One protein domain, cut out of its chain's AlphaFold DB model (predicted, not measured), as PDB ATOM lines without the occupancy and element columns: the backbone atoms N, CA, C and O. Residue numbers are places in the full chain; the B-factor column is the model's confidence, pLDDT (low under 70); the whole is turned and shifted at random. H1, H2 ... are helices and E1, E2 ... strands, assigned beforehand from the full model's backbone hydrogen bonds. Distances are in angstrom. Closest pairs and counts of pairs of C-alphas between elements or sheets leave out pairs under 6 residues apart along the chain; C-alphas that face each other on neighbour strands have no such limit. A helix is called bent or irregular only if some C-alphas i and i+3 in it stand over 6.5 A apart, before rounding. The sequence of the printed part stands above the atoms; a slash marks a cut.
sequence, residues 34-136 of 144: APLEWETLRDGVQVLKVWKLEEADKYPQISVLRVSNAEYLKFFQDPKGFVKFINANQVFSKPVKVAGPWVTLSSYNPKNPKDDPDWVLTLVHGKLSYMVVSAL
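AT A GLANCE: This is residues 34 to 136 of the 144 residues of an uncharacterized protein of Acidobacteria bacterium (UniProt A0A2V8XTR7). Picture one strongly twisted sheet of five strands with two helices, H2 and H3, set at a corner to each other over the same face, making two layers. The short helix H1 only grazes the sheet, and the long link of residues 105 to 118 loops away at one end of the longest axis. The printed part has 103 residues, running E1, H1, E2, H2, H3, E3, E4, E5; the mixed sheet has the order E1, E2, E4, E5, E3, with only E5 and E3 parallel. The class is mixed, helices and strands, and the whole is compact, with a radius of gyration of the C-alphas of 13.4 A and spans of 42 by 28 by 23 A, only just elongated.

IN THESE COORDINATES: Start at C-alpha 46, (236.962, 237.443, 236.560), where E1 runs to residue 48. H1 holds residues 50 to 53; it is neither bent nor irregular, but only just, with C-alphas 50 and 53 6.0 A apart. E2, residues 61 to 67, measures 19.3 A. Then come H2, residues 69 to 77, 12.0 A, and H3, residues 79 to 88, 14.1 A. Find E3 at residues 98 to 104, 17.9 A, E4 at 119 to 125, 18.9 A, and E5 at 130 to 136, 20.0 A, ending at C-alpha 136, (222.637, 234.829, 239.566).

HOW THE PARTS SIT: Begin at edge strand E1, antiparallel to E2: look for N 48 and O 64, 2.8 A apart. E2 and E4 are antiparallel, with N 65 and O 121 at 2.8 A. The hairpin E4 and E5 has N 122 and O 134 at 2.8 A. E5 and edge strand E3 are parallel, with N 135 and O 103 at 2.8 A. E2, H2, H3 and E3 form a split strand-helix-strand unit, two strands running the same way with E4 and E5 between them, and its crossover is right-handed. H2 has a height over the sheet of 9.2 A and runs along E4, at 25 degrees on the local plane. H3, at 8.9 A, runs across E3, at 66 degrees on the local plane. H2 and H3 touch only at the corner, the C-alphas of Phe 75 and Phe 82 being closest at 5.0 A. In H2 and H3 every O i to N i+4 pair is within hydrogen-bond range; H1 is too short for one.

THE WHOLE: The C-alphas farthest apart are those of Asp 57 and Lys 114, 42.8 A. The printed part has no cut. The link E3 to E4, 14 residues, is long. Mean pLDDT of the printed part is 91.0; residues 106 to 107 and 110 to 116 are under 70.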
ATOM      1  N   ALA A  34     242.011 253.352 245.945       72.31
ATOM      2  CA  ALA A  34     242.323 253.021 244.567       72.31
ATOM      3  C   ALA A  34     241.049 252.490 243.882       72.31
ATOM      4  O   ALA A  34     240.237 251.828 244.541       72.31
ATOM      5  N   PRO A  35     240.843 252.798 242.591       78.75
ATOM      6  CA  PRO A  35     239.700 252.275 241.863       78.75
ATOM      7  C   PRO A  35     239.684 250.745 241.933       78.75
ATOM      8  O   PRO A  35     240.718 250.081 241.871       78.75
ATOM      9  N   LEU A  36     238.486 250.194 242.111       88.88
ATOM     10  CA  LEU A  36     238.249 248.758 242.076       88.88
ATOM     11  C   LEU A  36     238.379 248.264 240.636       88.88
ATOM     12  O   LEU A  36     237.667 248.740 239.754       88.88
ATOM     13  N   GLU A  37     239.246 247.280 240.421       92.81
ATOM     14  CA  GLU A  37     239.499 246.698 239.105       92.81
ATOM     15  C   GLU A  37     239.172 245.206 239.091       92.81
ATOM     16  O   GLU A  37     239.350 244.495 240.084       92.81
ATOM     17  N   TRP A  38     238.681 244.742 237.943       96.25
ATOM     18  CA  TRP A  38     238.470 243.324 237.686       96.25
ATOM     19  C   TRP A  38     239.813 242.644 237.420       96.25
ATOM     20  O   TRP A  38     240.553 243.042 236.526       96.25
ATOM     21  N   GLU A  39     240.106 241.590 238.174       96.31
ATOM     22  CA  GLU A  39     241.276 240.738 237.971       96.31
ATOM     23  C   GLU A  39     240.846 239.484 237.192       96.31
ATOM     24  O   GLU A  39     239.886 238.812 237.577       96.31
ATOM     25  N   THR A  40     241.557 239.137 236.118       96.81
ATOM     26  CA  THR A  40     241.347 237.863 235.411       96.81
ATOM     27  C   THR A  40     242.164 236.765 236.085       96.81
ATOM     28  O   THR A  40     243.386 236.857 236.197       96.81
ATOM     29  N   LEU A  41     241.480 235.719 236.536       95.31
ATOM     30  CA  LEU A  41     242.059 234.511 237.107       95.31
ATOM     31  C   LEU A  41     242.202 233.424 236.028       95.31
ATOM     32  O   LEU A  41     241.965 233.639 234.839       95.31
ATOM     33  N   ARG A  42     242.601 232.222 236.452       89.56
ATOM     34  CA  ARG A  42     242.616 231.036 235.583       89.56
ATOM     35  C   ARG A  42     241.214 230.728 235.049       89.56
ATOM     36  O   ARG A  42     240.218 231.120 235.651       89.56
ATOM     37  N   ASP A  43     241.164 230.008 233.931       87.69
ATOM     38  CA  ASP A  43     239.927 229.526 233.301       87.69
ATOM     39  C   ASP A  43     238.946 230.653 232.902       87.69
ATOM     40  O   ASP A  43     237.746 230.438 232.768       87.69
ATOM     41  N   GLY A  44     239.456 231.878 232.711       91.81
ATOM     42  CA  GLY A  44     238.661 233.037 232.288       91.81
ATOM     43  C   GLY A  44     237.777 233.646 233.382       91.81
ATOM     44  O   GLY A  44     237.037 234.587 233.105       91.81
ATOM     45  N   VAL A  45     237.865 233.159 234.624       96.69
ATOM     46  CA  VAL A  45     237.115 233.703 235.764       96.69
ATOM     47  C   VAL A  45     237.576 235.126 236.058       96.69
ATOM     48  O   VAL A  45     238.759 235.356 236.298       96.69
ATOM     49  N   GLN A  46     236.654 236.083 236.115       97.75
ATOM     50  CA  GLN A  46     236.962 237.443 236.560       97.75
ATOM     51  C   GLN A  46     236.579 237.600 238.027       97.75
ATOM     52  O   GLN A  46     235.534 237.104 238.443       97.75
ATOM     53  N   VAL A  47     237.385 238.313 238.812       98.12
ATOM     54  CA  VAL A  47     237.096 238.613 240.218       98.12
ATOM     55  C   VAL A  47     237.213 240.102 240.505       98.12
ATOM     56  O   VAL A  47     238.160 240.764 240.093       98.12
ATOM     57  N   LEU A  48     236.267 240.612 241.282       97.69
ATOM     58  CA  LEU A  48     236.302 241.929 241.888       97.69
ATOM     59  C   LEU A  48     236.392 241.771 243.406       97.69
ATOM     60  O   LEU A  48     235.453 241.298 244.048       97.69
ATOM     61  N   LYS A  49     237.524 242.163 243.994       97.06
ATOM     62  CA  LYS A  49     237.801 242.024 245.435       97.06
ATOM     63  C   LYS A  49     237.353 243.279 246.187       97.06
ATOM     64  O   LYS A  49     238.182 244.093 246.585       97.06
ATOM     65  N   VAL A  50     236.040 243.437 246.372       96.62
ATOM     66  CA  VAL A  50     235.411 244.636 246.972       96.62
ATOM     67  C   VAL A  50     236.009 244.979 248.338       96.62
ATOM     68  O   VAL A  50     236.226 246.147 248.643       96.62
ATOM     69  N   TRP A  51     236.353 243.966 249.135       95.25
ATOM     70  CA  TRP A  51     236.963 244.157 250.454       95.25
ATOM     71  C   TRP A  51     238.287 244.939 250.444       95.25
ATOM     72  O   TRP A  51     238.654 245.476 251.483       95.25
ATOM     73  N   LYS A  52     238.994 245.055 249.306       94.06
ATOM     74  CA  LYS A  52     240.225 245.864 249.190       94.06
ATOM     75  C   LYS A  52     239.990 247.373 249.354       94.06
ATOM     76  O   LYS A  52     240.952 248.116 249.529       94.06
ATOM     77  N   LEU A  53     238.736 247.821 249.291       91.94
ATOM     78  CA  LEU A  53     238.343 249.176 249.684       91.94
ATOM     79  C   LEU A  53     238.505 249.418 251.194       91.94
ATOM     80  O   LEU A  53     238.625 250.552 251.639       91.94
ATOM     81  N   GLU A  54     238.521 248.353 251.981       90.19
ATOM     82  CA  GLU A  54     238.638 248.381 253.432       90.19
ATOM     83  C   GLU A  54     239.964 247.738 253.877       90.19
ATOM     84  O   GLU A  54     240.842 247.407 253.077       90.19
ATOM     85  N   GLU A  55     240.145 247.580 255.186       89.00
ATOM     86  CA  GLU A  55     241.301 246.888 255.761       89.00
ATOM     87  C   GLU A  55     241.149 245.360 255.690       89.00
ATOM     88  O   GLU A  55     240.050 244.806 255.762       89.00
ATOM     89  N   ALA A  56     242.277 244.652 255.579       91.75
ATOM     90  CA  ALA A  56     242.312 243.203 255.373       91.75
ATOM     91  C   ALA A  56     241.743 242.375 256.543       91.75
ATOM     92  O   ALA A  56     241.493 241.178 256.387       91.75
ATOM     93  N   ASP A  57     241.555 242.969 257.716       94.00
ATOM     94  CA  ASP A  57     241.007 242.345 258.919       94.00
ATOM     95  C   ASP A  57     239.552 242.752 259.218       94.00
ATOM     96  O   ASP A  57     238.960 242.222 260.165       94.00
ATOM     97  N   LYS A  58     238.943 243.609 258.385       95.38
ATOM     98  CA  LYS A  58     237.513 243.934 258.451       95.38
ATOM     99  C   LYS A  58     236.668 242.857 257.770       95.38
ATOM    100  O   LYS A  58     237.021 242.320 256.720       95.38
ATOM    101  N   TYR A  59     235.533 242.543 258.395       95.56
ATOM    102  CA  TYR A  59     234.588 241.518 257.949       95.56
ATOM    103  C   TYR A  59     233.151 242.064 257.932       95.56
ATOM    104  O   TYR A  59     232.831 242.912 258.768       95.56
ATOM    105  N   PRO A  60     232.268 241.527 257.068       96.62
ATOM    106  CA  PRO A  60     232.542 240.483 256.077       96.62
ATOM    107  C   PRO A  60     233.397 240.997 254.914       96.62
ATOM    108  O   PRO A  60     233.338 242.170 254.557       96.62
ATOM    109  N   GLN A  61     234.179 240.107 254.310       98.12
ATOM    110  CA  GLN A  61     234.855 240.410 253.054       98.12
ATOM    111  C   GLN A  61     233.976 239.970 251.896       98.12
ATOM    112  O   GLN A  61     233.513 238.829 251.865       98.12
ATOM    113  N   ILE A  62     233.755 240.873 250.948       98.25
ATOM    114  CA  ILE A  62     232.922 240.618 249.777       98.25
ATOM    115  C   ILE A  62     233.814 240.573 248.540       98.25
ATOM    116  O   ILE A  62     234.683 241.432 248.359       98.25
ATOM    117  N   SER A  63     233.573 239.574 247.696       98.31
ATOM    118  CA  SER A  63     234.144 239.472 246.357       98.31
ATOM    119  C   SER A  63     233.053 239.078 245.365       98.31
ATOM    120  O   SER A  63     232.151 238.314 245.708       98.31
ATOM    121  N   VAL A  64     233.134 239.589 244.142       98.19
ATOM    122  CA  VAL A  64     232.208 239.255 243.051       98.19
ATOM    123  C   VAL A  64     232.982 238.520 241.970       98.19
ATOM    124  O   VAL A  64     234.041 238.992 241.570       98.19
ATOM    125  N   LEU A  65     232.490 237.376 241.506       97.56
ATOM    126  CA  LEU A  65     233.067 236.651 240.378       97.56
ATOM    127  C   LEU A  65     232.128 236.723 239.177       97.56
ATOM    128  O   LEU A  65     230.911 236.667 239.343       97.56
ATOM    129  N   ARG A  66     232.711 236.786 237.980       96.19
ATOM    130  CA  ARG A  66     232.042 236.444 236.721       96.19
ATOM    131  C   ARG A  66     232.658 235.165 236.190       96.19
ATOM    132  O   ARG A  66     233.885 235.060 236.120       96.19
ATOM    133  N   VAL A  67     231.820 234.191 235.875       95.06
ATOM    134  CA  VAL A  67     232.247 232.856 235.447       95.06
ATOM    135  C   VAL A  67     231.374 232.390 234.294       95.06
ATOM    136  O   VAL A  67     230.206 232.756 234.230       95.06
ATOM    137  N   SER A  68     231.911 231.547 233.417       92.31
ATOM    138  CA  SER A  68     231.079 230.852 232.435       92.31
ATOM    139  C   SER A  68     230.145 229.855 233.120       92.31
ATOM    140  O   SER A  68     230.405 229.417 234.247       92.31
ATOM    141  N   ASN A  69     229.085 229.425 232.435       90.12
ATOM    142  CA  ASN A  69     228.224 228.355 232.942       90.12
ATOM    143  C   ASN A  69     229.004 227.058 233.235       90.12
ATOM    144  O   ASN A  69     228.750 226.385 234.233       90.12
ATOM    145  N   ALA A  70     230.008 226.729 232.412       91.06
ATOM    146  CA  ALA A  70     230.863 225.562 232.626       91.06
ATOM    147  C   ALA A  70     231.630 225.642 233.960       91.06
ATOM    148  O   ALA A  70     231.619 224.687 234.744       91.06
ATOM    149  N   GLU A  71     232.242 226.791 234.256       94.44
ATOM    150  CA  GLU A  71     232.942 227.005 235.527       94.44
ATOM    151  C   GLU A  71     231.965 227.100 236.707       94.44
ATOM    152  O   GLU A  71     232.231 226.537 237.771       94.44
ATOM    153  N   TYR A  72     230.793 227.717 236.521       93.00
ATOM    154  CA  TYR A  72     229.725 227.709 237.522       93.00
ATOM    155  C   TYR A  72     229.324 226.283 237.917       93.00
ATOM    156  O   TYR A  72     229.327 225.946 239.103       93.00
ATOM    157  N   LEU A  73     229.021 225.425 236.938       91.31
ATOM    158  CA  LEU A  73     228.620 224.038 237.175       91.31
ATOM    159  C   LEU A  73     229.723 223.240 237.875       91.31
ATOM    160  O   LEU A  73     229.425 222.482 238.800       91.31
ATOM    161  N   LYS A  74     230.987 223.442 237.487       93.44
ATOM    162  CA  LYS A  74     232.162 222.843 238.143       93.44
ATOM    163  C   LYS A  74     232.254 223.253 239.614       93.44
ATOM    164  O   LYS A  74     232.407 222.389 240.476       93.44
ATOM    165  N   PHE A  75     232.104 224.541 239.927       94.19
ATOM    166  CA  PHE A  75     232.145 225.029 241.311       94.19
ATOM    167  C   PHE A  75     230.946 224.575 242.144       94.19
ATOM    168  O   PHE A  75     231.112 224.221 243.312       94.19
ATOM    169  N   PHE A  76     229.756 224.549 241.546       91.31
ATOM    170  CA  PHE A  76     228.535 224.103 242.209       91.31
ATOM    171  C   PHE A  76     228.580 222.607 242.556       91.31
ATOM    172  O   PHE A  76     228.148 222.205 243.636       91.31
ATOM    173  N   GLN A  77     229.119 221.777 241.657       92.06
ATOM    174  CA  GLN A  77     229.213 220.324 241.842       92.06
ATOM    175  C   GLN A  77     230.377 219.903 242.748       92.06
ATOM    176  O   GLN A  77     230.272 218.879 243.426       92.06
ATOM    177  N   ASP A  78     231.459 220.685 242.805       94.38
ATOM    178  CA  ASP A  78     232.596 220.446 243.699       94.38
ATOM    179  C   ASP A  78     232.893 221.658 244.610       94.38
ATOM    180  O   ASP A  78     233.840 222.421 244.373       94.38
ATOM    181  N   PRO A  79     232.154 221.811 245.728       92.62
ATOM    182  CA  PRO A  79     232.408 222.878 246.693       92.62
ATOM    183  C   PRO A  79     233.823 222.848 247.294       92.62
ATOM    184  O   PRO A  79     234.358 223.893 247.671       92.62
ATOM    185  N   LYS A  80     234.464 221.671 247.391       94.88
ATOM    186  CA  LYS A  80     235.840 221.562 247.907       94.88
ATOM    187  C   LYS A  80     236.841 222.086 246.884       94.88
ATOM    188  O   LYS A  80     237.762 222.817 247.261       94.88
ATOM    189  N   GLY A  81     236.670 221.732 245.613       96.06
ATOM    190  CA  GLY A  81     237.419 222.298 244.493       96.06
ATOM    191  C   GLY A  81     237.251 223.810 244.408       96.06
ATOM    192  O   GLY A  81     238.243 224.526 244.273       96.06
ATOM    193  N   PHE A  82     236.031 224.307 244.619       96.69
ATOM    194  CA  PHE A  82     235.765 225.741 244.669       96.69
ATOM    195  C   PHE A  82     236.531 226.442 245.801       96.69
ATOM    196  O   PHE A  82     237.238 227.415 245.552       96.69
ATOM    197  N   VAL A  83     236.506 225.915 247.033       97.88
ATOM    198  CA  VAL A  83     237.304 226.472 248.147       97.88
ATOM    199  C   VAL A  83     238.803 226.480 247.825       97.88
ATOM    200  O   VAL A  83     239.487 227.470 248.094       97.88
ATOM    201  N   LYS A  84     239.328 225.408 247.217       97.88
ATOM    202  CA  LYS A  84     240.734 225.355 246.782       97.88
ATOM    203  C   LYS A  84     241.047 226.444 245.757       97.88
ATOM    204  O   LYS A  84     242.066 227.113 245.902       97.88
ATOM    205  N   PHE A  85     240.174 226.646 244.772       97.62
ATOM    206  CA  PHE A  85     240.312 227.704 243.769       97.62
ATOM    207  C   PHE A  85     240.338 229.098 244.414       97.62
ATOM    208  O   PHE A  85     241.249 229.883 244.145       97.62
ATOM    209  N   ILE A  86     239.392 229.390 245.309       97.94
ATOM    210  CA  ILE A  86     239.291 230.672 246.025       97.94
ATOM    211  C   ILE A  86     240.562 230.966 246.833       97.94
ATOM    212  O   ILE A  86     241.105 232.073 246.765       97.94
ATOM    213  N   ASN A  87     241.072 229.966 247.553       98.25
ATOM    214  CA  ASN A  87     242.277 230.107 248.370       98.25
ATOM    215  C   ASN A  87     243.547 230.243 247.519       98.25
ATOM    216  O   ASN A  87     244.391 231.085 247.822       98.25
ATOM    217  N   ALA A  88     243.675 229.462 246.442       97.69
ATOM    218  CA  ALA A  88     244.832 229.514 245.545       97.69
ATOM    219  C   ALA A  88     244.971 230.871 244.835       97.69
ATOM    220  O   ALA A  88     246.087 231.309 244.573       97.69
ATOM    221  N   ASN A  89     243.851 231.547 244.562       97.19
ATOM    222  CA  ASN A  89     243.825 232.862 243.913       97.19
ATOM    223  C   ASN A  89     243.761 234.043 244.902       97.19
ATOM    224  O   ASN A  89     243.572 235.187 244.480       97.19
ATOM    225  N   GLN A  90     243.892 233.783 246.211       96.75
ATOM    226  CA  GLN A  90     243.855 234.806 247.267       96.75
ATOM    227  C   GLN A  90     242.670 235.773 247.095       96.75
ATOM    228  O   GLN A  90     242.815 237.000 247.091       96.75
ATOM    229  N   VAL A  91     241.476 235.211 246.880       97.56
ATOM    230  CA  VAL A  91     240.246 236.004 246.697       97.56
ATOM    231  C   VAL A  91     239.894 236.790 247.964       97.56
ATOM    232  O   VAL A  91     239.334 237.883 247.872       97.56
ATOM    233  N   PHE A  92     240.283 236.271 249.129       98.00
ATOM    234  CA  PHE A  92     240.118 236.885 250.445       98.00
ATOM    235  C   PHE A  92     241.456 236.995 251.175       98.00
ATOM    236  O   PHE A  92     242.409 236.287 250.842       98.00
ATOM    237  N   SER A  93     241.525 237.854 252.197       96.75
ATOM    238  CA  SER A  93     242.759 238.047 252.976       96.75
ATOM    239  C   SER A  93     243.129 236.836 253.837       96.75
ATOM    240  O   SER A  93     244.289 236.667 254.208       96.75
ATOM    241  N   LYS A  94     242.146 235.986 254.165       97.50
ATOM    242  CA  LYS A  94     242.337 234.731 254.896       97.50
ATOM    243  C   LYS A  94     241.736 233.552 254.132       97.50
ATOM    244  O   LYS A  94     240.741 233.741 253.432       97.50
ATOM    245  N   PRO A  95     242.281 232.334 254.312       98.00
ATOM    246  CA  PRO A  95     241.726 231.143 253.687       98.00
ATOM    247  C   PRO A  95     240.284 230.867 254.125       98.00
ATOM    248  O   PRO A  95     239.956 230.912 255.316       98.00
ATOM    249  N   VAL A  96     239.455 230.500 253.154       98.06
ATOM    250  CA  VAL A  96     238.122 229.932 253.353       98.06
ATOM    251  C   VAL A  96     238.264 228.472 253.778       98.06
ATOM    252  O   VAL A  96     239.061 227.723 253.207       98.06
ATOM    253  N   LYS A  97     237.479 228.054 254.775       97.25
ATOM    254  CA  LYS A  97     237.409 226.661 255.249       97.25
ATOM    255  C   LYS A  97     236.222 225.912 254.658       97.25
ATOM    256  O   LYS A  97     236.342 224.735 254.333       97.25
ATOM    257  N   VAL A  98     235.081 226.590 254.542       94.19
ATOM    258  CA  VAL A  98     233.815 226.007 254.085       94.19
ATOM    259  C   VAL A  98     233.104 226.996 253.168       94.19
ATOM    260  O   VAL A  98     233.044 228.185 253.477       94.19
ATOM    261  N   ALA A  99     232.550 226.491 252.064       93.25
ATOM    262  CA  ALA A  99     231.652 227.222 251.178       93.25
ATOM    263  C   ALA A  99     230.216 226.706 251.359       93.25
ATOM    264  O   ALA A  99     229.974 225.505 251.239       93.25
ATOM    265  N   GLY A 100     229.279 227.600 251.659       88.25
ATOM    266  CA  GLY A 100     227.863 227.304 251.825       88.25
ATOM    267  C   GLY A 100     227.162 228.254 252.815       88.25
ATOM    268  O   GLY A 100     227.816 228.794 253.710       88.25
ATOM    269  N   PRO A 101     225.833 228.436 252.699       90.38
ATOM    270  CA  PRO A 101     224.965 227.864 251.668       90.38
ATOM    271  C   PRO A 101     225.205 228.478 250.279       90.38
ATOM    272  O   PRO A 101     225.787 229.558 250.155       90.38
ATOM    273  N   TRP A 102     224.769 227.754 249.247       90.62
ATOM    274  CA  TRP A 102     224.732 228.230 247.866       90.62
ATOM    275  C   TRP A 102     223.297 228.616 247.524       90.62
ATOM    276  O   TRP A 102     222.401 227.774 247.572       90.62
ATOM    277  N   VAL A 103     223.074 229.887 247.218       89.94
ATOM    278  CA  VAL A 103     221.746 230.444 246.951       89.94
ATOM    279  C   VAL A 103     221.664 230.826 245.480       89.94
ATOM    280  O   VAL A 103     222.569 231.467 244.954       89.94
ATOM    281  N   THR A 104     220.586 230.432 244.809       86.62
ATOM    282  CA  THR A 104     220.313 230.787 243.411       86.62
ATOM    283  C   THR A 104     218.810 230.971 243.186       86.62
ATOM    284  O   THR A 104     218.010 230.667 244.073       86.62
ATOM    285  N   LEU A 105     218.418 231.494 242.022       79.38
ATOM    286  CA  LEU A 105     217.014 231.668 241.651       79.38
ATOM    287  C   LEU A 105     216.356 230.302 241.428       79.38
ATOM    288  O   LEU A 105     216.829 229.499 240.629       79.38
ATOM    289  N   SER A 106     215.235 230.052 242.105       67.50
ATOM    290  CA  SER A 106     214.517 228.770 242.046       67.50
ATOM    291  C   SER A 106     213.962 228.434 240.661       67.50
ATOM    292  O   SER A 106     213.785 227.261 240.342       67.50
ATOM    293  N   SER A 107     213.687 229.448 239.838       68.62
ATOM    294  CA  SER A 107     213.147 229.294 238.487       68.62
ATOM    295  C   SER A 107     214.211 229.012 237.426       68.62
ATOM    296  O   SER A 107     213.858 228.767 236.275       68.62
ATOM    297  N   TYR A 108     215.498 229.072 237.777       70.62
ATOM    298  CA  TYR A 108     216.578 228.992 236.805       70.62
ATOM    299  C   TYR A 108     217.160 227.577 236.719       70.62
ATOM    300  O   TYR A 108     217.626 227.026 237.716       70.62
ATOM    301  N   ASN A 109     217.166 226.985 235.519       70.44
ATOM    302  CA  ASN A 109     217.790 225.686 235.277       70.44
ATOM    303  C   ASN A 109     219.164 225.861 234.600       70.44
ATOM    304  O   ASN A 109     219.211 226.019 233.382       70.44
ATOM    305  N   PRO A 110     220.286 225.729 235.335       64.56
ATOM    306  CA  PRO A 110     221.637 225.900 234.784       64.56
ATOM    307  C   PRO A 110     222.031 224.847 233.738       64.56
ATOM    308  O   PRO A 110     223.063 224.974 233.085       64.56
ATOM    309  N   LYS A 111     221.237 223.779 233.587       66.75
ATOM    310  CA  LYS A 111     221.463 222.709 232.606       66.75
ATOM    311  C   LYS A 111     220.640 222.883 231.329       66.75
ATOM    312  O   LYS A 111     220.712 222.011 230.467       66.75
ATOM    313  N   ASN A 112     219.829 223.938 231.218       66.94
ATOM    314  CA  ASN A 112     219.086 224.219 229.996       66.94
ATOM    315  C   ASN A 112     220.026 224.859 228.956       66.94
ATOM    316  O   ASN A 112     220.428 226.006 229.142       66.94
ATOM    317  N   PRO A 113     220.352 224.177 227.842       57.44
ATOM    318  CA  PRO A 113     221.302 224.694 226.856       57.44
ATOM    319  C   PRO A 113     220.795 225.933 226.110       57.44
ATOM    320  O   PRO A 113     221.575 226.598 225.441       57.44
ATOM    321  N   LYS A 114     219.484 226.214 226.169       58.75
ATOM    322  CA  LYS A 114     218.876 227.356 225.472       58.75
ATOM    323  C   LYS A 114     219.198 228.703 226.113       58.75
ATOM    324  O   LYS A 114     219.098 229.709 225.421       58.75
ATOM    325  N   ASP A 115     219.572 228.703 227.390       63.19
ATOM    326  CA  ASP A 115     219.753 229.933 228.159       63.19
ATOM    327  C   ASP A 115     221.236 230.241 228.436       63.19
ATOM    328  O   ASP A 115     221.534 231.393 228.721       63.19
ATOM    329  N   ASP A 116     222.113 229.219 228.368       65.69
ATOM    330  CA  ASP A 116     223.550 229.154 228.736       65.69
ATOM    331  C   ASP A 116     224.220 230.493 229.114       65.69
ATOM    332  O   ASP A 116     225.039 231.019 228.357       65.69
ATOM    333  N   PRO A 117     223.883 231.084 230.273       76.69
ATOM    334  CA  PRO A 117     224.346 232.405 230.608       76.69
ATOM    335  C   PRO A 117     225.667 232.265 231.345       76.69
ATOM    336  O   PRO A 117     225.901 231.318 232.106       76.69
ATOM    337  N   ASP A 118     226.506 233.278 231.211       88.44
ATOM    338  CA  ASP A 118     227.531 233.504 232.213       88.44
ATOM    339  C   ASP A 118     226.866 233.777 233.572       88.44
ATOM    340  O   ASP A 118     225.689 234.120 233.670       88.44
ATOM    341  N   TRP A 119     227.610 233.610 234.656       91.56
ATOM    342  CA  TRP A 119     227.107 233.726 236.016       91.56
ATOM    343  C   TRP A 119     227.846 234.804 236.783       91.56
ATOM    344  O   TRP A 119     229.074 234.902 236.729       91.56
ATOM    345  N   VAL A 120     227.093 235.547 237.590       94.56
ATOM    346  CA  VAL A 120     227.637 236.434 238.613       94.56
ATOM    347  C   VAL A 120     227.494 235.765 239.973       94.56
ATOM    348  O   VAL A 120     226.390 235.465 240.434       94.56
ATOM    349  N   LEU A 121     228.626 235.556 240.639       96.19
ATOM    350  CA  LEU A 121     228.698 234.988 241.978       96.19
ATOM    351  C   LEU A 121     229.091 236.075 242.971       96.19
ATOM    352  O   LEU A 121     230.155 236.671 242.849       96.19
ATOM    353  N   THR A 122     228.275 236.303 243.994       97.88
ATOM    354  CA  THR A 122     228.656 237.130 245.145       97.88
ATOM    355  C   THR A 122     229.092 236.225 246.283       97.88
ATOM    356  O   THR A 122     228.329 235.374 246.745       97.88
ATOM    357  N   LEU A 123     230.329 236.416 246.726       98.31
ATOM    358  CA  LEU A 123     230.974 235.633 247.767       98.31
ATOM    359  C   LEU A 123     231.100 236.485 249.024       98.31
ATOM    360  O   LEU A 123     231.723 237.548 248.995       98.31
ATOM    361  N   VAL A 124     230.540 236.005 250.131       98.12
ATOM    362  CA  VAL A 124     230.577 236.696 251.424       98.12
ATOM    363  C   VAL A 124     231.377 235.856 252.406       98.12
ATOM    364  O   VAL A 124     230.911 234.812 252.858       98.12
ATOM    365  N   HIS A 125     232.580 236.309 252.742       98.31
ATOM    366  CA  HIS A 125     233.492 235.634 253.656       98.31
ATOM    367  C   HIS A 125     233.413 236.243 255.058       98.31
ATOM    368  O   HIS A 125     233.704 237.420 255.274       98.31
ATOM    369  N   GLY A 126     232.991 235.428 256.024       96.88
ATOM    370  CA  GLY A 126     232.836 235.818 257.421       96.88
ATOM    371  C   GLY A 126     234.082 235.566 258.271       96.88
ATOM    372  O   GLY A 126     234.987 234.819 257.905       96.88
ATOM    373  N   LYS A 127     234.082 236.131 259.485       95.50
ATOM    374  CA  LYS A 127     235.204 236.062 260.443       95.50
ATOM    375  C   LYS A 127     235.605 234.633 260.848       95.50
ATOM    376  O   LYS A 127     236.741 234.410 261.256       95.50
ATOM    377  N   LEU A 128     234.688 233.669 260.734       95.25
ATOM    378  CA  LEU A 128     234.913 232.250 261.043       95.25
ATOM    379  C   LEU A 128     235.463 231.433 259.858       95.25
ATOM    380  O   LEU A 128     235.512 230.206 259.932       95.25
ATOM    381  N   SER A 129     235.866 232.087 258.767       96.06
ATOM    382  CA  SER A 129     236.301 231.444 257.521       96.06
ATOM    383  C   SER A 129     235.223 230.628 256.797       96.06
ATOM    384  O   SER A 129     235.532 229.708 256.036       96.06
ATOM    385  N   TYR A 130     233.955 230.971 257.027       96.75
ATOM    386  CA  TYR A 130     232.817 230.488 256.245       96.75
ATOM    387  C   TYR A 130     232.524 231.465 255.111       96.75
ATOM    388  O   TYR A 130     232.508 232.678 255.332       96.75
ATOM    389  N   MET A 131     232.292 230.933 253.914       97.50
ATOM    390  CA  MET A 131     231.925 231.701 252.730       97.50
ATOM    391  C   MET A 131     230.517 231.329 252.276       97.50
ATOM    392  O   MET A 131     230.267 230.174 251.949       97.50
ATOM    393  N   VAL A 132     229.619 232.305 252.201       97.00
ATOM    394  CA  VAL A 132     228.295 232.146 251.582       97.00
ATOM    395  C   VAL A 132     228.383 232.531 250.111       97.00
ATOM    396  O   VAL A 132     229.129 233.449 249.759       97.00
ATOM    397  N   VAL A 133     227.627 231.834 249.261       97.06
ATOM    398  CA  VAL A 133     227.617 232.057 247.813       97.06
ATOM    399  C   VAL A 133     226.205 232.397 247.358       97.06
ATOM    400  O   VAL A 133     225.275 231.629 247.589       97.06
ATOM    401  N   SER A 134     226.053 233.530 246.679       95.69
ATOM    402  CA  SER A 134     224.856 233.864 245.905       95.69
ATOM    403  C   SER A 134     225.198 233.817 244.422       95.69
ATOM    404  O   SER A 134     226.170 234.447 244.015       95.69
ATOM    405  N   ALA A 135     224.405 233.109 243.625       93.31
ATOM    406  CA  ALA A 135     224.621 232.899 242.200       93.31
ATOM    407  C   ALA A 135     223.414 233.361 241.387       93.31
ATOM    408  O   ALA A 135     222.307 232.841 241.560       93.31
ATOM    409  N   LEU A 136     223.647 234.305 240.479       91.25
ATOM    410  CA  LEU A 136     222.637 234.829 239.566       91.25
ATOM    411  C   LEU A 136     223.123 234.684 238.120       91.25
ATOM    412  O   LEU A 136     224.306 234.936 237.867       91.25
TER     413      LEU A 136